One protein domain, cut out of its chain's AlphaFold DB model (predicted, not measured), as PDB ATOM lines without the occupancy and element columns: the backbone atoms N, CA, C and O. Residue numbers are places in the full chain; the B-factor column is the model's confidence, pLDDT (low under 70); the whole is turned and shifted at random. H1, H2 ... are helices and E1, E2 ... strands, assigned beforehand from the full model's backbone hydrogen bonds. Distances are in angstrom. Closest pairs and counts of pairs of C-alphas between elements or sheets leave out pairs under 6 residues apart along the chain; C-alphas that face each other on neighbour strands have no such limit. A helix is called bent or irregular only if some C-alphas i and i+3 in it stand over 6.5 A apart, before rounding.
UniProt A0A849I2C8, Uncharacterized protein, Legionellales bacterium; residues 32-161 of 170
ATOM      1  N   ARG A  32     236.272 213.722 375.073       85.81
ATOM      2  CA  ARG A  32     234.859 214.055 374.834       85.81
ATOM      3  C   ARG A  32     234.486 215.391 375.481       85.81
ATOM      4  O   ARG A  32     233.977 216.289 374.821       85.81
ATOM      5  N   LEU A  33     234.808 215.553 376.767       85.31
ATOM      6  CA  LEU A  33     234.502 216.777 377.513       85.31
ATOM      7  C   LEU A  33     235.309 217.981 377.019       85.31
ATOM      8  O   LEU A  33     234.778 219.089 377.005       85.31
ATOM      9  N   VAL A  34     236.557 217.772 376.591       82.25
ATOM     10  CA  VAL A  34     237.384 218.832 375.991       82.25
ATOM     11  C   VAL A  34     236.748 219.343 374.703       82.25
ATOM     12  O   VAL A  34     236.513 220.540 374.579       82.25
ATOM     13  N   ILE A  35     236.400 218.444 373.780       86.62
ATOM     14  CA  ILE A  35     235.781 218.813 372.503       86.62
ATOM     15  C   ILE A  35     234.422 219.491 372.746       86.62
ATOM     16  O   ILE A  35     234.147 220.541 372.170       86.62
ATOM     17  N   CYS A  36     233.595 218.953 373.650       88.56
ATOM     18  CA  CYS A  36     232.329 219.574 374.052       88.56
ATOM     19  C   CYS A  36     232.510 220.995 374.597       88.56
ATOM     20  O   CYS A  36     231.724 221.886 374.269       88.56
ATOM     21  N   TYR A  37     233.538 221.225 375.413       84.88
ATOM     22  CA  TYR A  37     233.847 222.561 375.907       84.88
ATOM     23  C   TYR A  37     234.197 223.511 374.755       84.88
ATOM     24  O   TYR A  37     233.610 224.590 374.667       84.88
ATOM     25  N   SER A  38     235.074 223.104 373.834       82.56
ATOM     26  CA  SER A  38     235.436 223.916 372.665       82.56
ATOM     27  C   SER A  38     234.214 224.238 371.788       82.56
ATOM     28  O   SER A  38     234.047 225.382 371.368       82.56
ATOM     29  N   LEU A  39     233.301 223.278 371.581       86.94
ATOM     30  CA  LEU A  39     232.041 223.484 370.844       86.94
ATOM     31  C   LEU A  39     231.120 224.502 371.536       86.94
ATOM     32  O   LEU A  39     230.610 225.420 370.897       86.94
ATOM     33  N   MET A  40     230.954 224.410 372.860       86.12
ATOM     34  CA  MET A  40     230.187 225.403 373.627       86.12
ATOM     35  C   MET A  40     230.767 226.814 373.444       86.12
ATOM     36  O   MET A  40     230.033 227.786 373.258       86.12
ATOM     37  N   ARG A  41     232.097 226.947 373.490       80.81
ATOM     38  CA  ARG A  41     232.779 228.236 373.309       80.81
ATOM     39  C   ARG A  41     232.625 228.779 371.894       80.81
ATOM     40  O   ARG A  41     232.508 229.999 371.740       80.81
ATOM     41  N   TYR A  42     232.603 227.900 370.896       80.44
ATOM     42  CA  TYR A  42     232.294 228.256 369.518       80.44
ATOM     43  C   TYR A  42     230.899 228.887 369.421       80.44
ATOM     44  O   TYR A  42     230.804 230.038 368.999       80.44
ATOM     45  N   PHE A  43     229.849 228.235 369.934       80.25
ATOM     46  CA  PHE A  43     228.480 228.779 369.906       80.25
ATOM     47  C   PHE A  43     228.360 230.139 370.601       80.25
ATOM     48  O   PHE A  43     227.799 231.087 370.048       80.25
ATOM     49  N   GLN A  44     228.966 230.265 371.786       78.12
ATOM     50  CA  GLN A  44     228.986 231.517 372.546       78.12
ATOM     51  C   GLN A  44     229.696 232.653 371.794       78.12
ATOM     52  O   GLN A  44     229.329 233.819 371.935       78.12
ATOM     53  N   THR A  45     230.737 232.338 371.018       74.69
ATOM     54  CA  THR A  45     231.527 233.336 370.279       74.69
ATOM     55  C   THR A  45     230.880 233.699 368.947       74.69
ATOM     56  O   THR A  45     230.866 234.873 368.585       74.69
ATOM     57  N   ALA A  46     230.299 232.719 368.254       69.75
ATOM     58  CA  ALA A  46     229.563 232.911 367.010       69.75
ATOM     59  C   ALA A  46     228.242 233.681 367.209       69.75
ATOM     60  O   ALA A  46     227.628 234.079 366.225       69.75
ATOM     61  N   LYS A  47     227.827 233.921 368.469       66.00
ATOM     62  CA  LYS A  47     226.503 234.451 368.838       66.00
ATOM     63  C   LYS A  47     225.398 233.672 368.139       66.00
ATOM     64  O   LYS A  47     224.474 234.273 367.588       66.00
ATOM     65  N   SER A  48     225.552 232.355 368.091       64.25
ATOM     66  CA  SER A  48     224.624 231.571 367.308       64.25
ATOM     67  C   SER A  48     223.227 231.642 367.913       64.25
ATOM     68  O   SER A  48     223.073 231.748 369.132       64.25
ATOM     69  N   VAL A  49     222.227 231.684 367.036       65.62
ATOM     70  CA  VAL A  49     220.814 231.880 367.395       65.62
ATOM     71  C   VAL A  49     219.949 230.724 366.880       65.62
ATOM     72  O   VAL A  49     218.782 230.614 367.250       65.62
ATOM     73  N   GLU A  50     220.512 229.855 366.032       77.56
ATOM     74  CA  GLU A  50     219.795 228.804 365.309       77.56
ATOM     75  C   GLU A  50     220.301 227.415 365.701       77.56
ATOM     76  O   GLU A  50     221.202 226.847 365.085       77.56
ATOM     77  N   TYR A  51     219.646 226.844 366.709       74.12
ATOM     78  CA  TYR A  51     219.979 225.547 367.292       74.12
ATOM     79  C   TYR A  51     220.153 224.398 366.270       74.12
ATOM     80  O   TYR A  51     221.134 223.656 366.336       74.12
ATOM     81  N   ASP A  52     219.223 224.235 365.322       77.56
ATOM     82  CA  ASP A  52     219.284 223.124 364.354       77.56
ATOM     83  C   ASP A  52     220.450 223.280 363.369       77.56
ATOM     84  O   ASP A  52     221.153 222.313 363.070       77.56
ATOM     85  N   ASN A  53     220.692 224.512 362.919       81.12
ATOM     86  CA  ASN A  53     221.800 224.852 362.035       81.12
ATOM     87  C   ASN A  53     223.143 224.596 362.740       81.12
ATOM     88  O   ASN A  53     224.059 224.003 362.178       81.12
ATOM     89  N   ASP A  54     223.239 224.953 364.020       79.94
ATOM     90  CA  ASP A  54     224.416 224.698 364.849       79.94
ATOM     91  C   ASP A  54     224.733 223.216 365.023       79.94
ATOM     92  O   ASP A  54     225.904 222.828 364.968       79.94
ATOM     93  N   ARG A  55     223.712 222.373 365.199       86.94
ATOM     94  CA  ARG A  55     223.892 220.920 365.276       86.94
ATOM     95  C   ARG A  55     224.472 220.362 363.977       86.94
ATOM     96  O   ARG A  55     225.427 219.584 364.020       86.94
ATOM     97  N   ASP A  56     223.913 220.744 362.832       87.62
ATOM     98  CA  ASP A  56     224.374 220.249 361.531       87.62
ATOM     99  C   ASP A  56     225.772 220.779 361.187       87.62
ATOM    100  O   ASP A  56     226.620 220.026 360.694       87.62
ATOM    101  N   ASN A  57     226.065 222.028 361.551       84.94
ATOM    102  CA  ASN A  57     227.407 222.595 361.460       84.94
ATOM    103  C   ASN A  57     228.398 221.821 362.338       84.94
ATOM    104  O   ASN A  57     229.464 221.440 361.857       84.94
ATOM    105  N   CYS A  58     228.031 221.489 363.581       87.44
ATOM    106  CA  CYS A  58     228.859 220.652 364.452       87.44
ATOM    107  C   CYS A  58     229.138 219.285 363.846       87.44
ATOM    108  O   CYS A  58     230.288 218.849 363.842       87.44
ATOM    109  N   ARG A  59     228.113 218.624 363.294       91.06
ATOM    110  CA  ARG A  59     228.288 217.348 362.596       91.06
ATOM    111  C   ARG A  59     229.299 217.486 361.465       91.06
ATOM    112  O   ARG A  59     230.232 216.696 361.383       91.06
ATOM    113  N   ASN A  60     229.154 218.511 360.632       90.31
ATOM    114  CA  ASN A  60     230.054 218.754 359.511       90.31
ATOM    115  C   ASN A  60     231.503 219.004 359.968       90.31
ATOM    116  O   ASN A  60     232.430 218.408 359.422       90.31
ATOM    117  N   PHE A  61     231.711 219.844 360.986       88.69
ATOM    118  CA  PHE A  61     233.045 220.128 361.521       88.69
ATOM    119  C   PHE A  61     233.698 218.882 362.118       88.69
ATOM    120  O   PHE A  61     234.841 218.572 361.792       88.69
ATOM    121  N   LEU A  62     232.972 218.130 362.947       92.00
ATOM    122  CA  LEU A  62     233.494 216.918 363.581       92.00
ATOM    123  C   LEU A  62     233.797 215.819 362.556       92.00
ATOM    124  O   LEU A  62     234.832 215.166 362.663       92.00
ATOM    125  N   SER A  63     232.964 215.659 361.525       94.00
ATOM    126  CA  SER A  63     233.243 214.726 360.428       94.00
ATOM    127  C   SER A  63     234.504 215.108 359.651       94.00
ATOM    128  O   SER A  63     235.306 214.238 359.318       94.00
ATOM    129  N   LYS A  64     234.734 216.404 359.400       93.06
ATOM    130  CA  LYS A  64     235.975 216.883 358.765       93.06
ATOM    131  C   LYS A  64     237.198 216.662 359.651       93.06
ATOM    132  O   LYS A  64     238.239 216.264 359.141       93.06
ATOM    133  N   VAL A  65     237.071 216.879 360.962       91.62
ATOM    134  CA  VAL A  65     238.121 216.573 361.948       91.62
ATOM    135  C   VAL A  65     238.482 215.090 361.912       91.62
ATOM    136  O   VAL A  65     239.663 214.752 361.840       91.62
ATOM    137  N   LEU A  66     237.480 214.208 361.927       92.94
ATOM    138  CA  LEU A  66     237.699 212.766 361.875       92.94
ATOM    139  C   LEU A  66     238.395 212.359 360.569       92.94
ATOM    140  O   LEU A  66     239.421 211.683 360.621       92.94
ATOM    141  N   GLY A  67     237.907 212.852 359.427       93.62
ATOM    142  CA  GLY A  67     238.519 212.599 358.121       93.62
ATOM    143  C   GLY A  67     239.957 213.115 358.026       93.62
ATOM    144  O   GLY A  67     240.830 212.424 357.512       93.62
ATOM    145  N   ALA A  68     240.252 214.288 358.591       92.12
ATOM    146  CA  ALA A  68     241.609 214.832 358.622       92.12
ATOM    147  C   ALA A  68     242.581 213.936 359.403       92.12
ATOM    148  O   ALA A  68     243.714 213.731 358.970       92.12
ATOM    149  N   ILE A  69     242.139 213.365 360.527       90.69
ATOM    150  CA  ILE A  69     242.954 212.430 361.311       90.69
ATOM    151  C   ILE A  69     243.144 211.109 360.559       90.69
ATOM    152  O   ILE A  69     244.246 210.572 360.529       90.69
ATOM    153  N   GLU A  70     242.091 210.589 359.930       90.56
ATOM    154  CA  GLU A  70     242.140 209.333 359.170       90.56
ATOM    155  C   GLU A  70     243.036 209.406 357.945       90.56
ATOM    156  O   GLU A  70     243.773 208.469 357.651       90.56
ATOM    157  N   GLU A  71     243.001 210.539 357.256       91.69
ATOM    158  CA  GLU A  71     243.792 210.775 356.058       91.69
ATOM    159  C   GLU A  71     245.179 211.357 356.367       91.69
ATOM    160  O   GLU A  71     245.947 211.608 355.439       91.69
ATOM    161  N   ASN A  72     245.506 211.580 357.648       89.12
ATOM    162  CA  ASN A  72     246.737 212.232 358.099       89.12
ATOM    163  C   ASN A  72     246.978 213.594 357.413       89.12
ATOM    164  O   ASN A  72     248.066 213.884 356.909       89.12
ATOM    165  N   LYS A  73     245.941 214.438 357.363       93.50
ATOM    166  CA  LYS A  73     245.941 215.737 356.675       93.50
ATOM    167  C   LYS A  73     245.768 216.907 357.642       93.50
ATOM    168  O   LYS A  73     245.108 216.771 358.672       93.50
ATOM    169  N   PRO A  74     246.324 218.085 357.310       93.56
ATOM    170  CA  PRO A  74     246.035 219.297 358.056       93.56
ATOM    171  C   PRO A  74     244.566 219.707 357.894       93.56
ATOM    172  O   PRO A  74     243.984 219.570 356.817       93.56
ATOM    173  N   TYR A  75     243.990 220.269 358.955       93.12
ATOM    174  CA  TYR A  75     242.641 220.836 358.956       93.12
ATOM    175  C   TYR A  75     242.609 222.136 359.755       93.12
ATOM    176  O   TYR A  75     243.324 222.289 360.740       93.12
ATOM    177  N   CYS A  76     241.783 223.087 359.329       89.94
ATOM    178  CA  CYS A  76     241.607 224.362 360.011       89.94
ATOM    179  C   CYS A  76     240.145 224.788 359.911       89.94
ATOM    180  O   CYS A  76     239.633 224.994 358.812       89.94
ATOM    181  N   GLU A  77     239.504 224.930 361.067       85.62
ATOM    182  CA  GLU A  77     238.207 225.573 361.221       85.62
ATOM    183  C   GLU A  77     238.393 226.892 361.983       85.62
ATOM    184  O   GLU A  77     238.698 226.879 363.188       85.62
ATOM    185  N   PRO A  78     238.240 228.048 361.310       77.94
ATOM    186  CA  PRO A  78     238.420 229.346 361.939       77.94
ATOM    187  C   PRO A  78     237.583 229.497 363.212       77.94
ATOM    188  O   PRO A  78     236.394 229.197 363.246       77.94
ATOM    189  N   SER A  79     238.199 230.033 364.268       73.06
ATOM    190  CA  SER A  79     237.567 230.253 365.583       73.06
ATOM    191  C   SER A  79     237.163 228.989 366.354       73.06
ATOM    192  O   SER A  79     236.593 229.119 367.439       73.06
ATOM    193  N   PHE A  80     237.489 227.794 365.851       77.56
ATOM    194  CA  PHE A  80     237.223 226.529 366.532       77.56
ATOM    195  C   PHE A  80     238.505 225.726 366.764       77.56
ATOM    196  O   PHE A  80     239.006 225.704 367.889       77.56
ATOM    197  N   LEU A  81     239.061 225.097 365.726       85.94
ATOM    198  CA  LEU A  81     240.111 224.093 365.894       85.94
ATOM    199  C   LEU A  81     241.021 223.980 364.668       85.94
ATOM    200  O   LEU A  81     240.563 224.029 363.530       85.94
ATOM    201  N   GLU A  82     242.310 223.774 364.911       89.56
ATOM    202  CA  GLU A  82     243.308 223.449 363.889       89.56
ATOM    203  C   GLU A  82     243.953 222.094 364.202       89.56
ATOM    204  O   GLU A  82     244.159 221.745 365.364       89.56
ATOM    205  N   ILE A  83     244.272 221.325 363.165       91.94
ATOM    206  CA  ILE A  83     244.945 220.030 363.242       91.94
ATOM    207  C   ILE A  83     246.154 220.084 362.324       91.94
ATOM    208  O   ILE A  83     246.023 220.349 361.129       91.94
ATOM    209  N   TYR A  84     247.319 219.784 362.882       93.06
ATOM    210  CA  TYR A  84     248.571 219.685 362.149       93.06
ATOM    211  C   TYR A  84     249.146 218.279 362.308       93.06
ATOM    212  O   TYR A  84     249.532 217.922 363.427       93.06
ATOM    213  N   PRO A  85     249.214 217.473 361.235       92.81
ATOM    214  CA  PRO A  85     249.950 216.224 361.280       92.81
ATOM    215  C   PRO A  85     251.447 216.521 361.403       92.81
ATOM    216  O   PRO A  85     251.953 217.500 360.850       92.81
ATOM    217  N   PHE A  86     252.163 215.666 362.118       89.88
ATOM    218  CA  PHE A  86     253.618 215.654 362.125       89.88
ATOM    219  C   PHE A  86     254.118 214.224 361.993       89.88
ATOM    220  O   PHE A  86     253.514 213.284 362.510       89.88
ATOM    221  N   GLU A  87     255.249 214.065 361.323       87.88
ATOM    222  CA  GLU A  87     255.935 212.785 361.225       87.88
ATOM    223  C   GLU A  87     257.015 212.720 362.298       87.88
ATOM    224  O   GLU A  87     257.841 213.625 362.434       87.88
ATOM    225  N   LYS A  88     257.000 211.645 363.082       78.69
ATOM    226  CA  LYS A  88     258.082 211.323 364.013       78.69
ATOM    227  C   LYS A  88     259.112 210.403 363.354       78.69
ATOM    228  O   LYS A  88     260.310 210.542 363.594       78.69
ATOM    229  N   SER A  89     258.643 209.464 362.538       80.50
ATOM    230  CA  SER A  89     259.456 208.542 361.744       80.50
ATOM    231  C   SER A  89     258.679 208.094 360.501       80.50
ATOM    232  O   SER A  89     257.508 208.437 360.349       80.50
ATOM    233  N   ILE A  90     259.312 207.297 359.629       75.31
ATOM    234  CA  ILE A  90     258.728 206.802 358.364       75.31
ATOM    235  C   ILE A  90     257.385 206.076 358.574       75.31
ATOM    236  O   ILE A  90     256.544 206.077 357.679       75.31
ATOM    237  N   SER A  91     257.170 205.460 359.738       76.44
ATOM    238  CA  SER A  91     255.955 204.700 360.054       76.44
ATOM    239  C   SER A  91     255.137 205.294 361.200       76.44
ATOM    240  O   SER A  91     254.203 204.649 361.665       76.44
ATOM    241  N   GLN A  92     255.487 206.487 361.693       80.19
ATOM    242  CA  GLN A  92     254.842 207.076 362.866       80.19
ATOM    243  C   GLN A  92     254.478 208.532 362.626       80.19
ATOM    244  O   GLN A  92     255.351 209.404 362.559       80.19
ATOM    245  N   SER A  93     253.176 208.794 362.591       85.12
ATOM    246  CA  SER A  93     252.610 210.135 362.564       85.12
ATOM    247  C   SER A  93     251.825 210.427 363.838       85.12
ATOM    248  O   SER A  93     251.280 209.539 364.495       85.12
ATOM    249  N   GLY A  94     251.814 211.697 364.216       89.38
ATOM    250  CA  GLY A  94     250.993 212.228 365.288       89.38
ATOM    251  C   GLY A  94     250.314 213.515 364.851       89.38
ATOM    252  O   GLY A  94     250.491 213.982 363.726       89.38
ATOM    253  N   PHE A  95     249.550 214.109 365.761       91.31
ATOM    254  CA  PHE A  95     248.820 215.342 365.493       91.31
ATOM    255  C   PHE A  95     249.031 216.365 366.598       91.31
ATOM    256  O   PHE A  95     249.069 216.034 367.783       91.31
ATOM    257  N   VAL A  96     249.117 217.631 366.211       89.81
ATOM    258  CA  VAL A  96     248.927 218.762 367.114       89.81
ATOM    259  C   VAL A  96     247.536 219.316 366.861       89.81
ATOM    260  O   VAL A  96     247.241 219.786 365.766       89.81
ATOM    261  N   VAL A  97     246.688 219.252 367.880       88.50
ATOM    262  CA  VAL A  97     245.331 219.789 367.871       88.50
ATOM    263  C   VAL A  97     245.332 221.098 368.652       88.50
ATOM    264  O   VAL A  97     245.703 221.124 369.823       88.50
ATOM    265  N   ILE A  98     244.940 222.195 368.017       84.19
ATOM    266  CA  ILE A  98     244.966 223.535 368.607       84.19
ATOM    267  C   ILE A  98     243.536 224.041 368.753       84.19
ATOM    268  O   ILE A  98     242.857 224.285 367.758       84.19
ATOM    269  N   ASP A  99     243.102 224.244 369.996       79.81
ATOM    270  CA  ASP A  99     241.848 224.937 370.300       79.81
ATOM    271  C   ASP A  99     242.031 226.454 370.121       79.81
ATOM    272  O   ASP A  99     242.879 227.086 370.764       79.81
ATOM    273  N   ARG A 100     241.229 227.057 369.240       75.56
ATOM    274  CA  ARG A 100     241.236 228.503 368.968       75.56
ATOM    275  C   ARG A 100     240.288 229.284 369.886       75.56
ATOM    276  O   ARG A 100     240.257 230.516 369.840       75.56
ATOM    277  N   SER A 101     239.549 228.611 370.764       64.12
ATOM    278  CA  SER A 101     238.529 229.199 371.629       64.12
ATOM    279  C   SER A 101     239.110 229.845 372.904       64.12
ATOM    280  O   SER A 101     239.003 229.357 374.020       64.12
ATOM    281  N   LYS A 102     239.712 231.034 372.773       58.50
ATOM    282  CA  LYS A 102     240.140 231.942 373.875       58.50
ATOM    283  C   LYS A 102     241.132 231.389 374.931       58.50
ATOM    284  O   LYS A 102     241.655 232.191 375.700       58.50
ATOM    285  N   ALA A 103     241.449 230.096 374.954       53.34
ATOM    286  CA  ALA A 103     242.466 229.471 375.798       53.34
ATOM    287  C   ALA A 103     243.270 228.476 374.945       53.34
ATOM    288  O   ALA A 103     242.890 227.324 374.782       53.34
ATOM    289  N   CYS A 104     244.356 228.961 374.340       52.47
ATOM    290  CA  CYS A 104     245.176 228.167 373.430       52.47
ATOM    291  C   CYS A 104     246.024 227.165 374.226       52.47
ATOM    292  O   CYS A 104     247.026 227.548 374.833       52.47
ATOM    293  N   TYR A 105     245.627 225.893 374.220       67.00
ATOM    294  CA  TYR A 105     246.459 224.792 374.694       67.00
ATOM    295  C   TYR A 105     246.592 223.761 373.569       67.00
ATOM    296  O   TYR A 105     245.601 223.109 373.238       67.00
ATOM    297  N   PRO A 106     247.781 223.612 372.955       77.38
ATOM    298  CA  PRO A 106     247.988 222.583 371.951       77.38
ATOM    299  C   PRO A 106     247.922 221.206 372.618       77.38
ATOM    300  O   PRO A 106     248.698 220.893 373.523       77.38
ATOM    301  N   LEU A 107     246.993 220.377 372.162       84.06
ATOM    302  CA  LEU A 107     246.916 218.970 372.510       84.06
ATOM    303  C   LEU A 107     247.770 218.178 371.521       84.06
ATOM    304  O   LEU A 107     247.463 218.105 370.335       84.06
ATOM    305  N   VAL A 108     248.846 217.573 372.020       84.00
ATOM    306  CA  VAL A 108     249.716 216.716 371.209       84.00
ATOM    307  C   VAL A 108     249.276 215.258 371.339       84.00
ATOM    308  O   VAL A 108     249.357 214.649 372.415       84.00
ATOM    309  N   LEU A 109     248.821 214.702 370.221       86.25
ATOM    310  CA  LEU A 109     248.455 213.304 370.034       86.25
ATOM    311  C   LEU A 109     249.662 212.574 369.435       86.25
ATOM    312  O   LEU A 109     249.871 212.584 368.225       86.25
ATOM    313  N   TYR A 110     250.496 212.003 370.303       82.62
ATOM    314  CA  TYR A 110     251.658 211.217 369.887       82.62
ATOM    315  C   TYR A 110     251.241 209.896 369.217       82.62
ATOM    316  O   TYR A 110     250.172 209.379 369.562       82.62
ATOM    317  N   PRO A 111     252.088 209.344 368.325       79.25
ATOM    318  CA  PRO A 111     251.917 207.991 367.802       79.25
ATOM    319  C   PRO A 111     251.777 206.972 368.939       79.25
ATOM    320  O   PRO A 111     252.392 207.133 369.996       79.25
ATOM    321  N   GLU A 112     250.984 205.929 368.715       72.00
ATOM    322  CA  GLU A 112     250.612 204.942 369.740       72.00
ATOM    323  C   GLU A 112     251.839 204.211 370.311       72.00
ATOM    324  O   GLU A 112     251.988 204.121 371.532       72.00
ATOM    325  N   ASP A 113     252.801 203.828 369.463       69.69
ATOM    326  CA  ASP A 113     254.004 203.115 369.925       69.69
ATOM    327  C   ASP A 113     254.984 203.991 370.725       69.69
ATOM    328  O   ASP A 113     255.978 203.487 371.247       69.69
ATOM    329  N   ASP A 114     254.756 205.305 370.810       65.06
ATOM    330  CA  ASP A 114     255.689 206.221 371.466       65.06
ATOM    331  C   ASP A 114     255.537 206.251 372.991       65.06
ATOM    332  O   ASP A 114     256.445 206.669 373.712       65.06
ATOM    333  N   LYS A 115     254.360 205.848 373.484       61.69
ATOM    334  CA  LYS A 115     254.004 205.800 374.907       61.69
ATOM    335  C   LYS A 115     253.009 204.663 375.176       61.69
ATOM    336  O   LYS A 115     251.878 204.947 375.586       61.69
ATOM    337  N   PRO A 116     253.402 203.394 374.972       60.38
ATOM    338  CA  PRO A 116     252.499 202.250 375.103       60.38
ATOM    339  C   PRO A 116     251.874 202.151 376.505       60.38
ATOM    340  O   PRO A 116     250.722 201.745 376.646       60.38
ATOM    341  N   GLU A 117     252.569 202.602 377.556       57.69
ATOM    342  CA  GLU A 117     252.035 202.646 378.925       57.69
ATOM    343  C   GLU A 117     250.946 203.711 379.162       57.69
ATOM    344  O   GLU A 117     250.256 203.677 380.183       57.69
ATOM    345  N   HIS A 118     250.781 204.670 378.247       53.88
ATOM    346  CA  HIS A 118     249.835 205.782 378.373       53.88
ATOM    347  C   HIS A 118     248.606 205.659 377.461       53.88
ATOM    348  O   HIS A 118     247.768 206.567 377.464       53.88
ATOM    349  N   GLY A 119     248.483 204.536 376.750       62.34
ATOM    350  CA  GLY A 119     247.354 204.204 375.890       62.34
ATOM    351  C   GLY A 119     247.323 204.961 374.563       62.34
ATOM    352  O   GLY A 119     248.050 205.933 374.332       62.34
ATOM    353  N   ASP A 120     246.416 204.514 373.702       72.56
ATOM    354  CA  ASP A 120     246.338 204.924 372.306       72.56
ATOM    355  C   ASP A 120     245.704 206.314 372.162       72.56
ATOM    356  O   ASP A 120     244.483 206.482 372.121       72.56
ATOM    357  N   ARG A 121     246.528 207.366 372.134       80.44
ATOM    358  CA  ARG A 121     246.036 208.757 372.162       80.44
ATOM    359  C   ARG A 121     245.258 209.144 370.915       80.44
ATOM    360  O   ARG A 121     244.249 209.838 371.038       80.44
ATOM    361  N   ILE A 122     245.745 208.737 369.744       85.38
ATOM    362  CA  ILE A 122     245.123 209.061 368.458       85.38
ATOM    363  C   ILE A 122     243.797 208.315 368.345       85.38
ATOM    364  O   ILE A 122     242.771 208.968 368.156       85.38
ATOM    365  N   SER A 123     243.778 206.991 368.541       83.69
ATOM    366  CA  SER A 123     242.526 206.231 368.500       83.69
ATOM    367  C   SER A 123     241.530 206.700 369.567       83.69
ATOM    368  O   SER A 123     240.371 206.931 369.239       83.69
ATOM    369  N   THR A 124     241.967 206.990 370.799       83.06
ATOM    370  CA  THR A 124     241.080 207.519 371.852       83.06
ATOM    371  C   THR A 124     240.485 208.874 371.463       83.06
ATOM    372  O   THR A 124     239.312 209.133 371.736       83.06
ATOM    373  N   PHE A 125     241.265 209.755 370.827       86.88
ATOM    374  CA  PHE A 125     240.753 211.030 370.324       86.88
ATOM    375  C   PHE A 125     239.760 210.817 369.176       86.88
ATOM    376  O   PHE A 125     238.681 211.405 369.200       86.88
ATOM    377  N   LYS A 126     240.068 209.931 368.221       88.31
ATOM    378  CA  LYS A 126     239.150 209.553 367.133       88.31
ATOM    379  C   LYS A 126     237.825 209.021 367.670       88.31
ATOM    380  O   LYS A 126     236.773 209.500 367.261       88.31
ATOM    381  N   THR A 127     237.869 208.076 368.609       87.19
ATOM    382  CA  THR A 127     236.677 207.526 369.261       87.19
ATOM    383  C   THR A 127     235.898 208.620 369.981       87.19
ATOM    384  O   THR A 127     234.684 208.675 369.867       87.19
ATOM    385  N   ALA A 128     236.569 209.548 370.669       88.31
ATOM    386  CA  ALA A 128     235.880 210.666 371.303       88.31
ATOM    387  C   ALA A 128     235.158 211.575 370.292       88.31
ATOM    388  O   ALA A 128     234.050 212.019 370.576       88.31
ATOM    389  N   VAL A 129     235.757 211.850 369.127       91.19
ATOM    390  CA  VAL A 129     235.107 212.619 368.052       91.19
ATOM    391  C   VAL A 129     233.895 211.863 367.502       91.19
ATOM    392  O   VAL A 129     232.823 212.454 367.392       91.19
ATOM    393  N   ALA A 130     234.043 210.570 367.201       90.25
ATOM    394  CA  ALA A 130     232.959 209.725 366.696       90.25
ATOM    395  C   ALA A 130     231.781 209.649 367.683       90.25
ATOM    396  O   ALA A 130     230.648 209.942 367.315       90.25
ATOM    397  N   ASP A 131     232.057 209.402 368.964       89.25
ATOM    398  CA  ASP A 131     231.027 209.336 370.003       89.25
ATOM    399  C   ASP A 131     230.242 210.645 370.146       89.25
ATOM    400  O   ASP A 131     229.045 210.631 370.439       89.25
ATOM    401  N   ILE A 132     230.907 211.791 369.970       92.12
ATOM    402  CA  ILE A 132     230.239 213.096 369.971       92.12
ATOM    403  C   ILE A 132     229.299 213.200 368.777       92.12
ATOM    404  O   ILE A 132     228.160 213.612 368.977       92.12
ATOM    405  N   ILE A 133     229.747 212.815 367.576       93.44
ATOM    406  CA  ILE A 133     228.919 212.811 366.359       93.44
ATOM    407  C   ILE A 133     227.656 211.968 366.578       93.44
ATOM    408  O   ILE A 133     226.551 212.453 366.315       93.44
ATOM    409  N   ASP A 134     227.815 210.759 367.113       91.56
ATOM    410  CA  ASP A 134     226.722 209.806 367.337       91.56
ATOM    411  C   ASP A 134     225.719 210.289 368.393       91.56
ATOM    412  O   ASP A 134     224.535 209.959 368.336       91.56
ATOM    413  N   ASN A 135     226.167 211.119 369.341       91.50
ATOM    414  CA  ASN A 135     225.337 211.635 370.430       91.50
ATOM    415  C   ASN A 135     224.968 213.118 370.276       91.50
ATOM    416  O   ASN A 135     224.479 213.722 371.237       91.50
ATOM    417  N   LEU A 136     225.152 213.712 369.086       91.69
ATOM    418  CA  LEU A 136     224.931 215.144 368.839       91.69
ATOM    419  C   LEU A 136     223.558 215.634 369.313       91.69
ATOM    420  O   LEU A 136     223.473 216.675 369.964       91.69
ATOM    421  N   ASP A 137     222.495 214.875 369.048       90.56
ATOM    422  CA  ASP A 137     221.127 215.238 369.443       90.56
ATOM    423  C   ASP A 137     220.953 215.355 370.964       90.56
ATOM    424  O   ASP A 137     220.191 216.196 371.441       90.56
ATOM    425  N   LYS A 138     221.691 214.551 371.737       90.50
ATOM    426  CA  LYS A 138     221.655 214.573 373.205       90.50
ATOM    427  C   LYS A 138     222.526 215.694 373.779       90.50
ATOM    428  O   LYS A 138     222.130 216.339 374.750       90.50
ATOM    429  N   ILE A 139     223.710 215.930 373.202       91.50
ATOM    430  CA  ILE A 139     224.699 216.867 373.763       91.50
ATOM    431  C   ILE A 139     224.441 218.320 373.367       91.50
ATOM    432  O   ILE A 139     224.634 219.213 374.190       91.50
ATOM    433  N   THR A 140     223.977 218.584 372.143       90.19
ATOM    434  CA  THR A 140     223.841 219.953 371.615       90.19
ATOM    435  C   THR A 140     222.926 220.839 372.477       90.19
ATOM    436  O   THR A 140     223.351 221.952 372.796       90.19
ATOM    437  N   PRO A 141     221.760 220.378 372.990       88.81
ATOM    438  CA  PRO A 141     220.931 221.184 373.898       88.81
ATOM    439  C   PRO A 141     221.657 221.558 375.194       88.81
ATOM    440  O   PRO A 141     221.449 222.629 375.765       88.81
ATOM    441  N   ILE A 142     222.521 220.665 375.685       90.50
ATOM    442  CA  ILE A 142     223.293 220.878 376.910       90.50
ATOM    443  C   ILE A 142     224.360 221.951 376.665       90.50
ATOM    444  O   ILE A 142     224.515 222.863 377.485       90.50
ATOM    445  N   LEU A 143     225.056 221.870 375.526       88.62
ATOM    446  CA  LEU A 143     226.074 222.840 375.115       88.62
ATOM    447  C   LEU A 143     225.479 224.230 374.881       88.62
ATOM    448  O   LEU A 143     226.097 225.212 375.281       88.62
ATOM    449  N   TYR A 144     224.273 224.305 374.314       83.56
ATOM    450  CA  TYR A 144     223.584 225.568 374.037       83.56
ATOM    451  C   TYR A 144     223.059 226.288 375.276       83.56
ATOM    452  O   TYR A 144     222.827 227.489 375.241       83.56
ATOM    453  N   SER A 145     222.840 225.566 376.377       80.50
ATOM    454  CA  SER A 145     222.298 226.191 377.582       80.50
ATOM    455  C   SER A 145     223.220 227.299 378.109       80.50
ATOM    456  O   SER A 145     224.420 227.070 378.290       80.50
ATOM    457  N   ASP A 146     222.641 228.452 378.466       70.50
ATOM    458  CA  ASP A 146     223.335 229.636 379.019       70.50
ATOM    459  C   ASP A 146     224.054 229.381 380.354       70.50
ATOM    460  O   ASP A 146     224.735 230.249 380.907       70.50
ATOM    461  N   THR A 147     223.911 228.177 380.903       72.44
ATOM    462  CA  THR A 147     224.614 227.773 382.112       72.44
ATOM    463  C   THR A 147     226.127 227.765 381.879       72.44
ATOM    464  O   THR A 147     226.641 227.259 380.877       72.44
ATOM    465  N   ILE A 148     226.867 228.332 382.829       81.12
ATOM    466  CA  ILE A 148     228.329 228.250 382.854       81.12
ATOM    467  C   ILE A 148     228.782 226.782 382.856       81.12
ATOM    468  O   ILE A 148     228.065 225.903 383.336       81.12
ATOM    469  N   TRP A 149     229.982 226.507 382.341       83.69
ATOM    470  CA  TRP A 149     230.593 225.186 382.494       83.69
ATOM    471  C   TRP A 149     230.709 224.875 383.994       83.69
ATOM    472  O   TRP A 149     231.354 225.626 384.723       83.69
ATOM    473  N   ASN A 150     230.017 223.839 384.469       81.19
ATOM    474  CA  ASN A 150     229.918 223.466 385.881       81.19
ATOM    475  C   ASN A 150     229.715 221.945 386.022       81.19
ATOM    476  O   ASN A 150     229.574 221.239 385.023       81.19
ATOM    477  N   GLN A 151     229.704 221.443 387.261       79.19
ATOM    478  CA  GLN A 151     229.535 220.011 387.536       79.19
ATOM    479  C   GLN A 151     228.227 219.447 386.960       79.19
ATOM    480  O   GLN A 151     228.271 218.409 386.315       79.19
ATOM    481  N   ASP A 152     227.096 220.146 387.100       82.88
ATOM    482  CA  ASP A 152     225.803 219.683 386.564       82.88
ATOM    483  C   ASP A 152     225.839 219.488 385.040       82.88
ATOM    484  O   ASP A 152     225.486 218.424 384.525       82.88
ATOM    485  N   LYS A 153     226.341 220.489 384.305       85.62
ATOM    486  CA  LYS A 153     226.503 220.416 382.848       85.62
ATOM    487  C   LYS A 153     227.396 219.239 382.455       85.62
ATOM    488  O   LYS A 153     227.073 218.517 381.515       85.62
ATOM    489  N   VAL A 154     228.486 219.017 383.186       84.19
ATOM    490  CA  VAL A 154     229.408 217.900 382.940       84.19
ATOM    491  C   VAL A 154     228.722 216.562 383.180       84.19
ATOM    492  O   VAL A 154     228.779 215.704 382.306       84.19
ATOM    493  N   SER A 155     228.022 216.390 384.301       82.69
ATOM    494  CA  SER A 155     227.283 215.159 384.596       82.69
ATOM    495  C   SER A 155     226.226 214.866 383.531       82.69
ATOM    496  O   SER A 155     226.073 213.719 383.112       82.69
ATOM    497  N   ARG A 156     225.525 215.894 383.031       86.56
ATOM    498  CA  ARG A 156     224.567 215.753 381.925       86.56
ATOM    499  C   ARG A 156     225.247 215.313 380.629       86.56
ATOM    500  O   ARG A 156     224.745 214.393 379.996       86.56
ATOM    501  N   LEU A 157     226.385 215.914 380.268       87.81
ATOM    502  CA  LEU A 157     227.164 215.516 379.087       87.81
ATOM    503  C   LEU A 157     227.678 214.079 379.202       87.81
ATOM    504  O   LEU A 157     227.546 213.312 378.260       87.81
ATOM    505  N   VAL A 158     228.219 213.690 380.359       84.62
ATOM    506  CA  VAL A 158     228.703 212.321 380.602       84.62
ATOM    507  C   VAL A 158     227.578 211.303 380.415       84.62
ATOM    508  O   VAL A 158     227.775 210.304 379.731       84.62
ATOM    509  N   ARG A 159     226.383 211.576 380.955       84.25
ATOM    510  CA  ARG A 159     225.204 210.711 380.779       84.25
ATOM    511  C   ARG A 159     224.746 210.605 379.325       84.25
ATOM    512  O   ARG A 159     224.141 209.606 378.968       84.25
ATOM    513  N   SER A 160     225.018 211.609 378.490       87.12
ATOM    514  CA  SER A 160     224.652 211.578 377.070       87.12
ATOM    515  C   SER A 160     225.471 210.591 376.242       87.12
ATOM    516  O   SER A 160     224.997 210.200 375.185       87.12
ATOM    517  N   PHE A 161     226.663 210.191 376.693       81.50
ATOM    518  CA  PHE A 161     227.542 209.277 375.953       81.50
ATOM    519  C   PHE A 161     227.253 207.791 376.208       81.50
ATOM    520  O   PHE A 161     228.083 206.965 375.847       81.50
TER     521      PHE A 161
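What this domain is: This is residues 32 to 161 of the 170 residues of an uncharacterized protein of Legionellales bacterium (UniProt A0A849I2C8). A twisted antiparallel sheet, E1 to E4, makes one end of an elongated body and a cluster of helices the other; H2 and H3 run side by side, and H2 covers part of one face of the sheet. H1 crosses near them, and the hairpin of H4 and H5 packs on H1 at the end away from the sheet. The 130 printed residues, with five named helices and four named strands in the order H1 H2 E1 E2 E3 E4 H3 H4 H5, are of mixed class; the sheet's order is E1 E2 E3 E4. The whole is compact, with a radius of gyration of the C-alphas of 15.0 A, and spans 46 by 28 by 25 A.

How they stand to each other: H1, residues 32 to 46, is close to but not clearly touching H2, residues 51 to 70 (Phe 43 and Asp 54, closest C-alphas, 7.7 A). E1, residues 75 to 77, E2, 81 to 89, E3, 92 to 99, and E4, 106 to 109, form a meander, each strand the antiparallel neighbour of the one before. N 77 and O 81 of E1 and E2 are 2.8 A apart, N 84 and O 96 of E2 and E3 2.9 A, and N 97 and O 107 of E3 and E4 2.8 A, within hydrogen-bond range. H2 lies over E1 and E2 at a height over the sheet of 10.9 A and runs along the strands, at 6 degrees to E1 on the local plane. H1, H2 and H3, residues 121 to 134, are on one face of the sheet, two layers. H3 touches H2 at a shallow tilt of 28 degrees, opposite ways; the closest C-alphas, of Arg 59 and Ile 133, are 5.9 A apart. H4, residues 136 to 144, touches H1 at a steep tilt of 55 degrees, the closest C-alphas being those of Met 40 and Leu 143, 5.1 A. H4 is irregular, but only just: C-alphas 138 and 141 are 6.7 A apart. H5, residues 151 to 160, forms a helical hairpin with H4, the closest C-alphas being those of Lys 138 and Ser 160, 5.7 A. Every O i to N i+4 pair is within hydrogen-bond range in H1, H2, H3 and H5; in H4, 3 of 5 are.

Where its parts are: H1 begins at C-alpha 32 (234.859, 214.055, 374.834) and is 21.1 A long; H2 is 28.6 A, E2 25.2 A, E3 23.3 A and H3 19.9 A. H5 ends at C-alpha 160 (224.652, 211.578, 377.070).

The domain as a whole: The C-alphas farthest apart, of Ile 90 and Asp 146, are 46.9 A apart. The printed part has no cut. The link from E4 to H3, 11 residues, is long. Confidence is under 70 at residues 46 to 49, 101 to 105 and 113 to 119.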